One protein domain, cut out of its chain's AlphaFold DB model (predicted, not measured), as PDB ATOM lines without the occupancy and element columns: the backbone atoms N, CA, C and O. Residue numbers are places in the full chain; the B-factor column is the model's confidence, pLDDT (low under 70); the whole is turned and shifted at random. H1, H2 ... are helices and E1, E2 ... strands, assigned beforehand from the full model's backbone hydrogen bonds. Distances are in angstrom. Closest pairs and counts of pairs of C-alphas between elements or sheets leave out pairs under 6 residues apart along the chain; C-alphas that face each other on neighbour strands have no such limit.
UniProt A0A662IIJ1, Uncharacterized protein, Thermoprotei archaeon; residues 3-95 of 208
ATOM      1  N   GLU A   3      45.646 -42.889  30.078       81.94
ATOM      2  CA  GLU A   3      45.818 -43.000  31.534       81.94
ATOM      3  C   GLU A   3      46.037 -44.433  32.048       81.94
ATOM      4  O   GLU A   3      46.431 -44.614  33.197       81.94
ATOM      5  N   ASN A   4      45.827 -45.457  31.217       79.44
ATOM      6  CA  ASN A   4      46.099 -46.846  31.581       79.44
ATOM      7  C   ASN A   4      47.523 -47.286  31.210       79.44
ATOM      8  O   ASN A   4      47.944 -48.350  31.649       79.44
ATOM      9  N   GLU A   5      48.267 -46.490  30.435       81.75
ATOM     10  CA  GLU A   5      49.663 -46.793  30.124       81.75
ATOM     11  C   GLU A   5      50.541 -46.640  31.368       81.75
ATOM     12  O   GLU A   5      50.341 -45.749  32.205       81.75
ATOM     13  N   MET A   6      51.520 -47.538  31.487       78.06
ATOM     14  CA  MET A   6      52.420 -47.590  32.638       78.06
ATOM     15  C   MET A   6      53.357 -46.382  32.666       78.06
ATOM     16  O   MET A   6      53.502 -45.731  33.698       78.06
ATOM     17  N   LEU A   7      53.955 -46.060  31.518       83.62
ATOM     18  CA  LEU A   7      54.811 -44.892  31.349       83.62
ATOM     19  C   LEU A   7      54.011 -43.816  30.631       83.62
ATOM     20  O   LEU A   7      53.700 -43.956  29.450       83.62
ATOM     21  N   LYS A   8      53.634 -42.767  31.357       85.12
ATOM     22  CA  LYS A   8      52.820 -41.673  30.825       85.12
ATOM     23  C   LYS A   8      53.145 -40.350  31.494       85.12
ATOM     24  O   LYS A   8      53.497 -40.304  32.675       85.12
ATOM     25  N   VAL A   9      52.933 -39.278  30.746       83.31
ATOM     26  CA  VAL A   9      52.823 -37.932  31.300       83.31
ATOM     27  C   VAL A   9      51.357 -37.712  31.658       83.31
ATOM     28  O   VAL A   9      50.461 -38.052  30.890       83.31
ATOM     29  N   ARG A  10      51.088 -37.172  32.849       86.56
ATOM     30  CA  ARG A  10      49.713 -36.827  33.228       86.56
ATOM     31  C   ARG A  10      49.235 -35.666  32.366       86.56
ATOM     32  O   ARG A  10      49.867 -34.613  32.376       86.56
ATOM     33  N   ARG A  11      48.099 -35.848  31.695       89.75
ATOM     34  CA  ARG A  11      47.487 -34.828  30.841       89.75
ATOM     35  C   ARG A  11      46.222 -34.279  31.482       89.75
ATOM     36  O   ARG A  11      45.361 -35.017  31.959       89.75
ATOM     37  N   SER A  12      46.095 -32.962  31.486       91.31
ATOM     38  CA  SER A  12      44.836 -32.278  31.749       91.31
ATOM     39  C   SER A  12      43.953 -32.272  30.498       91.31
ATOM     40  O   SER A  12      44.410 -32.525  29.383       91.31
ATOM     41  N   MET A  13      42.677 -31.911  30.656       91.31
ATOM     42  CA  MET A  13      41.781 -31.709  29.508       91.31
ATOM     43  C   MET A  13      42.328 -30.678  28.516       91.31
ATOM     44  O   MET A  13      42.226 -30.875  27.311       91.31
ATOM     45  N   ARG A  14      42.969 -29.619  29.023       92.56
ATOM     46  CA  ARG A  14      43.606 -28.600  28.188       92.56
ATOM     47  C   ARG A  14      44.768 -29.174  27.375       92.56
ATOM     48  O   ARG A  14      44.941 -28.791  26.224       92.56
ATOM     49  N   ASP A  15      45.544 -30.090  27.948       92.31
ATOM     50  CA  ASP A  15      46.655 -30.728  27.231       92.31
ATOM     51  C   ASP A  15      46.122 -31.593  26.085       92.31
ATOM     52  O   ASP A  15      46.637 -31.527  24.971       92.31
ATOM     53  N   TYR A  16      45.020 -32.318  26.305       91.88
ATOM     54  CA  TYR A  16      44.342 -33.042  25.228       91.88
ATOM     55  C   TYR A  16      43.806 -32.115  24.132       91.88
ATOM     56  O   TYR A  16      43.982 -32.414  22.954       91.88
ATOM     57  N   GLU A  17      43.179 -30.991  24.490       92.25
ATOM     58  CA  GLU A  17      42.711 -29.995  23.514       92.25
ATOM     59  C   GLU A  17      43.861 -29.475  22.642       92.25
ATOM     60  O   GLU A  17      43.720 -29.379  21.422       92.25
ATOM     61  N   LEU A  18      45.017 -29.195  23.251       92.06
ATOM     62  CA  LEU A  18      46.217 -28.775  22.531       92.06
ATOM     63  C   LEU A  18      46.745 -29.884  21.618       92.06
ATOM     64  O   LEU A  18      46.983 -29.623  20.440       92.06
ATOM     65  N   ILE A  19      46.858 -31.119  22.111       92.31
ATOM     66  CA  ILE A  19      47.318 -32.267  21.317       92.31
ATOM     67  C   ILE A  19      46.416 -32.487  20.099       92.31
ATOM     68  O   ILE A  19      46.907 -32.579  18.977       92.31
ATOM     69  N   PHE A  20      45.094 -32.509  20.276       91.62
ATOM     70  CA  PHE A  20      44.163 -32.720  19.162       91.62
ATOM     71  C   PHE A  20      44.053 -31.518  18.216       91.62
ATOM     72  O   PHE A  20      43.510 -31.652  17.121       91.62
ATOM     73  N   SER A  21      44.604 -30.361  18.595       91.69
ATOM     74  CA  SER A  21      44.757 -29.214  17.697       91.69
ATOM     75  C   SER A  21      45.997 -29.300  16.796       91.69
ATOM     76  O   SER A  21      46.114 -28.508  15.857       91.69
ATOM     77  N   ILE A  22      46.910 -30.255  17.038       91.31
ATOM     78  CA  ILE A  22      48.139 -30.422  16.254       91.31
ATOM     79  C   ILE A  22      47.781 -30.746  14.791       91.31
ATOM     80  O   ILE A  22      47.145 -31.769  14.510       91.31
ATOM     81  N   PRO A  23      48.211 -29.920  13.818       89.88
ATOM     82  CA  PRO A  23      47.936 -30.179  12.413       89.88
ATOM     83  C   PRO A  23      48.500 -31.527  11.958       89.88
ATOM     84  O   PRO A  23      49.666 -31.835  12.192       89.88
ATOM     85  N   HIS A  24      47.688 -32.292  11.226       90.38
ATOM     86  CA  HIS A  24      48.056 -33.600  10.654       90.38
ATOM     87  C   HIS A  24      48.253 -34.730  11.665       90.38
ATOM     88  O   HIS A  24      48.663 -35.822  11.258       90.38
ATOM     89  N   LEU A  25      47.910 -34.501  12.934       93.25
ATOM     90  CA  LEU A  25      47.703 -35.586  13.871       93.25
ATOM     91  C   LEU A  25      46.470 -36.380  13.441       93.25
ATOM     92  O   LEU A  25      45.374 -35.837  13.303       93.25
ATOM     93  N   MET A  26      46.665 -37.674  13.225       92.62
ATOM     94  CA  MET A  26      45.594 -38.621  12.969       92.62
ATOM     95  C   MET A  26      45.524 -39.595  14.136       92.62
ATOM     96  O   MET A  26      46.525 -40.227  14.481       92.62
ATOM     97  N   THR A  27      44.334 -39.736  14.714       93.75
ATOM     98  CA  THR A  27      44.067 -40.674  15.805       93.75
ATOM     99  C   THR A  27      43.024 -41.679  15.354       93.75
ATOM    100  O   THR A  27      41.911 -41.315  14.980       93.75
ATOM    101  N   PHE A  28      43.385 -42.957  15.406       93.50
ATOM    102  CA  PHE A  28      42.466 -44.065  15.188       93.50
ATOM    103  C   PHE A  28      42.183 -44.727  16.522       93.50
ATOM    104  O   PHE A  28      43.100 -44.927  17.317       93.50
ATOM    105  N   MET A  29      40.920 -45.067  16.764       95.00
ATOM    106  CA  MET A  29      40.494 -45.663  18.022       95.00
ATOM    107  C   MET A  29      39.558 -46.843  17.789       95.00
ATOM    108  O   MET A  29      38.791 -46.868  16.826       95.00
ATOM    109  N   SER A  30      39.617 -47.793  18.709       92.94
ATOM    110  CA  SER A  30      38.589 -48.791  18.984       92.94
ATOM    111  C   SER A  30      38.032 -48.551  20.393       92.94
ATOM    112  O   SER A  30      38.431 -47.604  21.073       92.94
ATOM    113  N   ASP A  31      37.147 -49.427  20.865       90.88
ATOM    114  CA  ASP A  31      36.577 -49.327  22.216       90.88
ATOM    115  C   ASP A  31      37.635 -49.396  23.333       90.88
ATOM    116  O   ASP A  31      37.423 -48.872  24.425       90.88
ATOM    117  N   ASN A  32      38.771 -50.056  23.078       93.69
ATOM    118  CA  ASN A  32      39.779 -50.368  24.096       93.69
ATOM    119  C   ASN A  32      41.215 -49.998  23.703       93.69
ATOM    120  O   ASN A  32      42.130 -50.282  24.480       93.69
ATOM    121  N   ALA A  33      41.438 -49.406  22.530       95.81
ATOM    122  CA  ALA A  33      42.765 -49.005  22.083       95.81
ATOM    123  C   ALA A  33      42.727 -47.760  21.202       95.81
ATOM    124  O   ALA A  33      41.743 -47.491  20.517       95.81
ATOM    125  N   TYR A  34      43.837 -47.035  21.172       95.62
ATOM    126  CA  TYR A  34      44.073 -45.981  20.200       95.62
ATOM    127  C   TYR A  34      45.507 -46.025  19.685       95.62
ATOM    128  O   TYR A  34      46.412 -46.525  20.356       95.62
ATOM    129  N   VAL A  35      45.706 -45.470  18.492       95.50
ATOM    130  CA  VAL A  35      47.025 -45.180  17.931       95.50
ATOM    131  C   VAL A  35      47.019 -43.809  17.271       95.50
ATOM    132  O   VAL A  35      46.022 -43.393  16.673       95.50
ATOM    133  N   CYS A  36      48.152 -43.124  17.354       94.62
ATOM    134  CA  CYS A  36      48.370 -41.810  16.773       94.62
ATOM    135  C   CYS A  36      49.538 -41.847  15.787       94.62
ATOM    136  O   CYS A  36      50.570 -42.475  16.044       94.62
ATOM    137  N   TYR A  37      49.407 -41.123  14.679       92.25
ATOM    138  CA  TYR A  37      50.506 -40.859  13.751       92.25
ATOM    139  C   TYR A  37      50.430 -39.440  13.187       92.25
ATOM    140  O   TYR A  37      49.360 -38.839  13.113       92.25
ATOM    141  N   MET A  38      51.583 -38.921  12.764       86.50
ATOM    142  CA  MET A  38      51.718 -37.602  12.144       86.50
ATOM    143  C   MET A  38      51.962 -37.756  10.648       86.50
ATOM    144  O   MET A  38      53.103 -37.919  10.219       86.50
ATOM    145  N   HIS A  39      50.899 -37.742   9.844       78.25
ATOM    146  CA  HIS A  39      51.010 -37.682   8.384       78.25
ATOM    147  C   HIS A  39      49.649 -37.437   7.722       78.25
ATOM    148  O   HIS A  39      48.623 -37.911   8.202       78.25
ATOM    149  N   ARG A  40      49.636 -36.783   6.552       61.28
ATOM    150  CA  ARG A  40      48.392 -36.535   5.796       61.28
ATOM    151  C   ARG A  40      47.799 -37.778   5.128       61.28
ATOM    152  O   ARG A  40      46.597 -37.801   4.902       61.28
ATOM    153  N   HIS A  41      48.622 -38.770   4.782       60.84
ATOM    154  CA  HIS A  41      48.195 -39.851   3.878       60.84
ATOM    155  C   HIS A  41      48.413 -41.265   4.414       60.84
ATOM    156  O   HIS A  41      47.717 -42.176   3.984       60.84
ATOM    157  N   SER A  42      49.359 -41.483   5.332       62.72
ATOM    158  CA  SER A  42      49.670 -42.842   5.773       62.72
ATOM    159  C   SER A  42      50.435 -42.935   7.092       62.72
ATOM    160  O   SER A  42      51.301 -42.097   7.358       62.72
ATOM    161  N   PRO A  43      50.187 -43.988   7.891       75.44
ATOM    162  CA  PRO A  43      50.933 -44.256   9.108       75.44
ATOM    163  C   PRO A  43      52.266 -44.926   8.760       75.44
ATOM    164  O   PRO A  43      52.394 -46.143   8.831       75.44
ATOM    165  N   LEU A  44      53.281 -44.154   8.366       83.25
ATOM    166  CA  LEU A  44      54.647 -44.697   8.263       83.25
ATOM    167  C   LEU A  44      55.249 -44.958   9.650       83.25
ATOM    168  O   LEU A  44      56.001 -45.918   9.836       83.25
ATOM    169  N   THR A  45      54.873 -44.122  10.619       90.69
ATOM    170  CA  THR A  45      55.321 -44.199  12.009       90.69
ATOM    171  C   THR A  45      54.155 -43.899  12.943       90.69
ATOM    172  O   THR A  45      53.595 -42.807  12.889       90.69
ATOM    173  N   LEU A  46      53.818 -44.842  13.820       93.94
ATOM    174  CA  LEU A  46      52.970 -44.592  14.982       93.94
ATOM    175  C   LEU A  46      53.831 -43.972  16.079       93.94
ATOM    176  O   LEU A  46      54.895 -44.505  16.406       93.94
ATOM    177  N   ILE A  47      53.381 -42.840  16.605       91.88
ATOM    178  CA  ILE A  47      54.141 -42.004  17.545       91.88
ATOM    179  C   ILE A  47      53.628 -42.100  18.981       91.88
ATOM    180  O   ILE A  47      54.348 -41.752  19.908       91.88
ATOM    181  N   GLU A  48      52.396 -42.570  19.147       93.56
ATOM    182  CA  GLU A  48      51.778 -42.844  20.436       93.56
ATOM    183  C   GLU A  48      50.702 -43.912  20.249       93.56
ATOM    184  O   GLU A  48      50.089 -44.027  19.182       93.56
ATOM    185  N   TYR A  49      50.470 -44.689  21.294       94.00
ATOM    186  CA  TYR A  49      49.346 -45.599  21.403       94.00
ATOM    187  C   TYR A  49      48.935 -45.723  22.862       94.00
ATOM    188  O   TYR A  49      49.666 -45.326  23.767       94.00
ATOM    189  N   GLY A  50      47.786 -46.341  23.085       93.69
ATOM    190  CA  GLY A  50      47.488 -46.870  24.399       93.69
ATOM    191  C   GLY A  50      46.195 -47.653  24.454       93.69
ATOM    192  O   GLY A  50      45.383 -47.616  23.528       93.69
ATOM    193  N   GLY A  51      46.000 -48.358  25.563       92.75
ATOM    194  CA  GLY A  51      44.856 -49.236  25.778       92.75
ATOM    195  C   GLY A  51      45.272 -50.682  26.015       92.75
ATOM    196  O   GLY A  51      46.381 -50.961  26.455       92.75
ATOM    197  N   LYS A  52      44.367 -51.631  25.766       93.06
ATOM    198  CA  LYS A  52      44.668 -53.045  26.013       93.06
ATOM    199  C   LYS A  52      45.687 -53.562  24.984       93.06
ATOM    200  O   LYS A  52      45.453 -53.394  23.786       93.06
ATOM    201  N   PRO A  53      46.757 -54.264  25.398       92.38
ATOM    202  CA  PRO A  53      47.841 -54.700  24.509       92.38
ATOM    203  C   PRO A  53      47.385 -55.446  23.248       92.38
ATOM    204  O   PRO A  53      47.825 -55.139  22.140       92.38
ATOM    205  N   LEU A  54      46.470 -56.410  23.402       94.00
ATOM    206  CA  LEU A  54      45.903 -57.171  22.281       94.00
ATOM    207  C   LEU A  54      45.098 -56.287  21.323       94.00
ATOM    208  O   LEU A  54      45.171 -56.474  20.107       94.00
ATOM    209  N   ASP A  55      44.361 -55.319  21.860       95.50
ATOM    210  CA  ASP A  55      43.525 -54.414  21.075       95.50
ATOM    211  C   ASP A  55      44.380 -53.383  20.330       95.50
ATOM    212  O   ASP A  55      44.073 -53.059  19.184       95.50
ATOM    213  N   VAL A  56      45.497 -52.934  20.920       95.38
ATOM    214  CA  VAL A  56      46.497 -52.089  20.243       95.38
ATOM    215  C   VAL A  56      47.077 -52.826  19.037       95.38
ATOM    216  O   VAL A  56      47.021 -52.314  17.921       95.38
ATOM    217  N   VAL A  57      47.578 -54.053  19.219       95.31
ATOM    218  CA  VAL A  57      48.135 -54.852  18.109       95.31
ATOM    219  C   VAL A  57      47.081 -55.124  17.029       95.31
ATOM    220  O   VAL A  57      47.365 -54.985  15.838       95.31
ATOM    221  N   SER A  58      45.852 -55.457  17.431       95.44
ATOM    222  CA  SER A  58      44.738 -55.695  16.505       95.44
ATOM    223  C   SER A  58      44.367 -54.438  15.713       95.44
ATOM    224  O   SER A  58      44.132 -54.519  14.506       95.44
ATOM    225  N   LEU A  59      44.365 -53.266  16.354       96.12
ATOM    226  CA  LEU A  59      44.122 -51.983  15.696       96.12
ATOM    227  C   LEU A  59      45.220 -51.666  14.672       96.12
ATOM    228  O   LEU A  59      44.905 -51.303  13.540       96.12
ATOM    229  N   ILE A  60      46.492 -51.877  15.023       95.19
ATOM    230  CA  ILE A  60      47.626 -51.707  14.100       95.19
ATOM    231  C   ILE A  60      47.472 -52.617  12.875       95.19
ATOM    232  O   ILE A  60      47.635 -52.163  11.742       95.19
ATOM    233  N   TYR A  61      47.116 -53.887  13.083       93.88
ATOM    234  CA  TYR A  61      46.901 -54.837  11.991       93.88
ATOM    235  C   TYR A  61      45.734 -54.430  11.077       93.88
ATOM    236  O   TYR A  61      45.865 -54.459   9.852       93.88
ATOM    237  N   SER A  62      44.611 -53.990  11.651       93.06
ATOM    238  CA  SER A  62      43.471 -53.464  10.890       93.06
ATOM    239  C   SER A  62      43.847 -52.240  10.056       93.06
ATOM    240  O   SER A  62      43.458 -52.159   8.888       93.06
ATOM    241  N   LEU A  63      44.646 -51.321  10.610       91.12
ATOM    242  CA  LEU A  63      45.151 -50.166   9.868       91.12
ATOM    243  C   LEU A  63      46.036 -50.610   8.709       91.12
ATOM    244  O   LEU A  63      45.780 -50.217   7.575       91.12
ATOM    245  N   LEU A  64      47.020 -51.475   8.952       91.94
ATOM    246  CA  LEU A  64      47.876 -51.994   7.885       91.94
ATOM    247  C   LEU A  64      47.060 -52.646   6.767       91.94
ATOM    248  O   LEU A  64      47.307 -52.359   5.605       91.94
ATOM    249  N   ASN A  65      46.042 -53.448   7.088       91.12
ATOM    250  CA  ASN A  65      45.168 -54.047   6.078       91.12
ATOM    251  C   ASN A  65      44.388 -53.010   5.258       91.12
ATOM    252  O   ASN A  65      44.233 -53.184   4.048       91.12
ATOM    253  N   ALA A  66      43.889 -51.947   5.895       88.94
ATOM    254  CA  ALA A  66      43.181 -50.871   5.206       88.94
ATOM    255  C   ALA A  66      44.129 -50.082   4.286       88.94
ATOM    256  O   ALA A  66      43.882 -49.970   3.085       88.94
ATOM    257  N   PHE A  67      45.264 -49.624   4.824       87.81
ATOM    258  CA  PHE A  67      46.255 -48.840   4.084       87.81
ATOM    259  C   PHE A  67      47.012 -49.665   3.032       87.81
ATOM    260  O   PHE A  67      47.488 -49.103   2.047       87.81
ATOM    261  N   ASN A  68      47.103 -50.989   3.177       89.38
ATOM    262  CA  ASN A  68      47.670 -51.857   2.148       89.38
ATOM    263  C   ASN A  68      46.851 -51.804   0.858       89.38
ATOM    264  O   ASN A  68      47.414 -51.656  -0.223       89.38
ATOM    265  N   ARG A  69      45.523 -51.881   0.983       85.50
ATOM    266  CA  ARG A  69      44.606 -51.890  -0.163       85.50
ATOM    267  C   ARG A  69      44.621 -50.571  -0.926       85.50
ATOM    268  O   ARG A  69      44.498 -50.586  -2.145       85.50
ATOM    269  N   GLU A  70      44.753 -49.458  -0.213       84.44
ATOM    270  CA  GLU A  70      44.661 -48.117  -0.796       84.44
ATOM    271  C   GLU A  70      46.029 -47.550  -1.215       84.44
ATOM    272  O   GLU A  70      46.134 -46.895  -2.249       84.44
ATOM    273  N   PHE A  71      47.093 -47.843  -0.460       84.56
ATOM    274  CA  PHE A  71      48.410 -47.211  -0.626       84.56
ATOM    275  C   PHE A  71      49.577 -48.203  -0.755       84.56
ATOM    276  O   PHE A  71      50.730 -47.782  -0.824       84.56
ATOM    277  N   GLY A  72      49.319 -49.515  -0.754       86.25
ATOM    278  CA  GLY A  72      50.363 -50.543  -0.864       86.25
ATOM    279  C   GLY A  72      51.259 -50.674   0.373       86.25
ATOM    280  O   GLY A  72      52.335 -51.264   0.300       86.25
ATOM    281  N   ILE A  73      50.844 -50.128   1.517       86.31
ATOM    282  CA  ILE A  73      51.628 -50.149   2.756       86.31
ATOM    283  C   ILE A  73      51.516 -51.516   3.420       86.31
ATOM    284  O   ILE A  73      50.423 -52.000   3.689       86.31
ATOM    285  N   SER A  74      52.649 -52.156   3.691       86.75
ATOM    286  CA  SER A  74      52.712 -53.491   4.305       86.75
ATOM    287  C   SER A  74      53.406 -53.506   5.669       86.75
ATOM    288  O   SER A  74      53.489 -54.554   6.305       86.75
ATOM    289  N   SER A  75      53.914 -52.360   6.130       90.81
ATOM    290  CA  SER A  75      54.591 -52.233   7.419       90.81
ATOM    291  C   SER A  75      54.473 -50.818   7.976       90.81
ATOM    292  O   SER A  75      54.267 -49.860   7.231       90.81
ATOM    293  N   VAL A  76      54.611 -50.703   9.296       93.00
ATOM    294  CA  VAL A  76      54.626 -49.440  10.033       93.00
ATOM    295  C   VAL A  76      55.679 -49.513  11.131       93.00
ATOM    296  O   VAL A  76      55.874 -50.564  11.743       93.00
ATOM    297  N   LYS A  77      56.365 -48.399  11.389       93.50
ATOM    298  CA  LYS A  77      57.235 -48.264  12.560       93.50
ATOM    299  C   LYS A  77      56.395 -47.890  13.770       93.50
ATOM    300  O   LYS A  77      55.574 -46.987  13.686       93.50
ATOM    301  N   VAL A  78      56.621 -48.534  14.905       94.00
ATOM    302  CA  VAL A  78      55.922 -48.205  16.153       94.00
ATOM    303  C   VAL A  78      56.944 -47.668  17.141       94.00
ATOM    304  O   VAL A  78      57.874 -48.383  17.508       94.00
ATOM    305  N   LYS A  79      56.799 -46.402  17.544       92.06
ATOM    306  CA  LYS A  79      57.586 -45.823  18.636       92.06
ATOM    307  C   LYS A  79      57.027 -46.334  19.955       92.06
ATOM    308  O   LYS A  79      55.840 -46.182  20.213       92.06
ATOM    309  N   ALA A  80      57.871 -46.979  20.747       90.38
ATOM    310  CA  ALA A  80      57.499 -47.588  22.013       90.38
ATOM    311  C   ALA A  80      58.576 -47.288  23.066       90.38
ATOM    312  O   ALA A  80      59.759 -47.347  22.717       90.38
ATOM    313  N   PRO A  81      58.194 -47.032  24.331       88.38
ATOM    314  CA  PRO A  81      59.144 -46.984  25.432       88.38
ATOM    315  C   PRO A  81      59.986 -48.261  25.502       88.38
ATOM    316  O   PRO A  81      59.446 -49.367  25.393       88.38
ATOM    317  N   TYR A  82      61.291 -48.120  25.739       84.19
ATOM    318  CA  TYR A  82      62.172 -49.256  26.005       84.19
ATOM    319  C   TYR A  82      62.014 -49.721  27.459       84.19
ATOM    320  O   TYR A  82      62.848 -49.467  28.321       84.19
ATOM    321  N   TYR A  83      60.891 -50.382  27.736       83.00
ATOM    322  CA  TYR A  83      60.540 -50.890  29.060       83.00
ATOM    323  C   TYR A  83      59.719 -52.183  28.922       83.00
ATOM    324  O   TYR A  83      58.876 -52.266  28.026       83.00
ATOM    325  N   PRO A  84      59.928 -53.219  29.756       82.19
ATOM    326  CA  PRO A  84      59.324 -54.539  29.557       82.19
ATOM    327  C   PRO A  84      57.864 -54.637  30.048       82.19
ATOM    328  O   PRO A  84      57.519 -55.550  30.791       82.19
ATOM    329  N   TYR A  85      56.987 -53.729  29.615       86.31
ATOM    330  CA  TYR A  85      55.548 -53.794  29.904       86.31
ATOM    331  C   TYR A  85      54.775 -54.581  28.833       86.31
ATOM    332  O   TYR A  85      55.293 -54.897  27.758       86.31
ATOM    333  N   GLU A  86      53.518 -54.920  29.122       90.25
ATOM    334  CA  GLU A  86      52.741 -55.888  28.339       90.25
ATOM    335  C   GLU A  86      52.606 -55.511  26.852       90.25
ATOM    336  O   GLU A  86      52.885 -56.343  25.985       90.25
ATOM    337  N   THR A  87      52.262 -54.257  26.530       91.31
ATOM    338  CA  THR A  87      52.149 -53.801  25.131       91.31
ATOM    339  C   THR A  87      53.485 -53.878  24.400       91.31
ATOM    340  O   THR A  87      53.530 -54.392  23.282       91.31
ATOM    341  N   PHE A  88      54.590 -53.461  25.029       91.50
ATOM    342  CA  PHE A  88      55.927 -53.587  24.439       91.50
ATOM    343  C   PHE A  88      56.279 -55.047  24.133       91.50
ATOM    344  O   PHE A  88      56.720 -55.365  23.027       91.50
ATOM    345  N   LEU A  89      56.025 -55.962  25.073       92.44
ATOM    346  CA  LEU A  89      56.275 -57.392  24.876       92.44
ATOM    347  C   LEU A  89      55.418 -57.981  23.749       92.44
ATOM    348  O   LEU A  89      55.890 -58.843  23.006       92.44
ATOM    349  N   MET A  90      54.177 -57.519  23.594       93.56
ATOM    350  CA  MET A  90      53.288 -57.939  22.508       93.56
ATOM    351  C   MET A  90      53.749 -57.413  21.150       93.56
ATOM    352  O   MET A  90      53.843 -58.192  20.201       93.56
ATOM    353  N   LEU A  91      54.123 -56.135  21.064       93.81
ATOM    354  CA  LEU A  91      54.705 -55.544  19.856       93.81
ATOM    355  C   LEU A  91      55.986 -56.278  19.439       93.81
ATOM    356  O   LEU A  91      56.154 -56.606  18.265       93.81
ATOM    357  N   ARG A  92      56.850 -56.626  20.400       93.38
ATOM    358  CA  ARG A  92      58.093 -57.369  20.144       93.38
ATOM    359  C   ARG A  92      57.853 -58.752  19.527       93.38
ATOM    360  O   ARG A  92      58.667 -59.208  18.732       93.38
ATOM    361  N   LYS A  93      56.751 -59.428  19.875       93.75
ATOM    362  CA  LYS A  93      56.404 -60.751  19.316       93.75
ATOM    363  C   LYS A  93      56.011 -60.690  17.841       93.75
ATOM    364  O   LYS A  93      56.166 -61.686  17.143       93.75
ATOM    365  N   VAL A  94      55.474 -59.557  17.389       92.75
ATOM    366  CA  VAL A  94      54.944 -59.390  16.026       92.75
ATOM    367  C   VAL A  94      55.836 -58.527  15.131       92.75
ATOM    368  O   VAL A  94      55.610 -58.465  13.924       92.75
ATOM    369  N   CYS A  95      56.849 -57.857  15.688       93.50
ATOM    370  CA  CYS A  95      57.776 -57.043  14.910       93.50
ATOM    371  C   CYS A  95      58.739 -57.917  14.088       93.50
ATOM    372  O   CYS A  95      59.251 -58.926  14.570       93.50
TER     373      CYS A  95
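What this domain is: This is residues 3 to 95 of the 208 residues of an uncharacterized protein of Thermoprotei archaeon (UniProt A0A662IIJ1). A three-stranded sheet, the meander E1 E2 E3 with each strand antiparallel to the one before, has the long helix H2 slantwise over one face, making two layers. H3 packs on residues 53 to 57 of H2, and residues 12 to 18, mostly H1, stick out. The printed part has 93 residues, in order H1 E1 E2 E3 H2 H3, mixed class, compact: radius of gyration of the C-alphas 13.3 A, spans 38 by 32 by 24 A.

Where its parts are: Find C-alpha 13 at (41.781, -31.709, 29.508), where H1, residues 13 to 20, 10.7 A, begins. Next come E1, 25 to 29, 13.1 A; E2, 33 to 38, 17.6 A; and E3, 45 to 51, 18.0 A. H2, 53 to 71, runs 26.2 A; H3, 86 to 94, 13.0 A, ends at C-alpha 94 (54.944, -59.390, 16.026).

How they stand to each other: See hairpins E1 and E2 (N 26 to O 37, 2.9 A) and E2 and E3 (N 36 to O 48, 2.8 A). H2 is on the sheet, height 9.0 A; C-alphas 33 and 56 are closest, 5.2 A. H2 touches H3 at a steep tilt of 43 degrees, closest C-alphas 53 and 87, 4.4 A. H1 is apart from H2. Every O i to N i+4 pair is within hydrogen-bond range in H1, 14 of 15 in H2, 4 of 5 in H3.

The domain as a whole: C-alphas 12 and 72 are farthest apart, 37.8 A. The link H2 to H3 is long; the printed part has no cut. Residues 40 to 42 have pLDDT under 70.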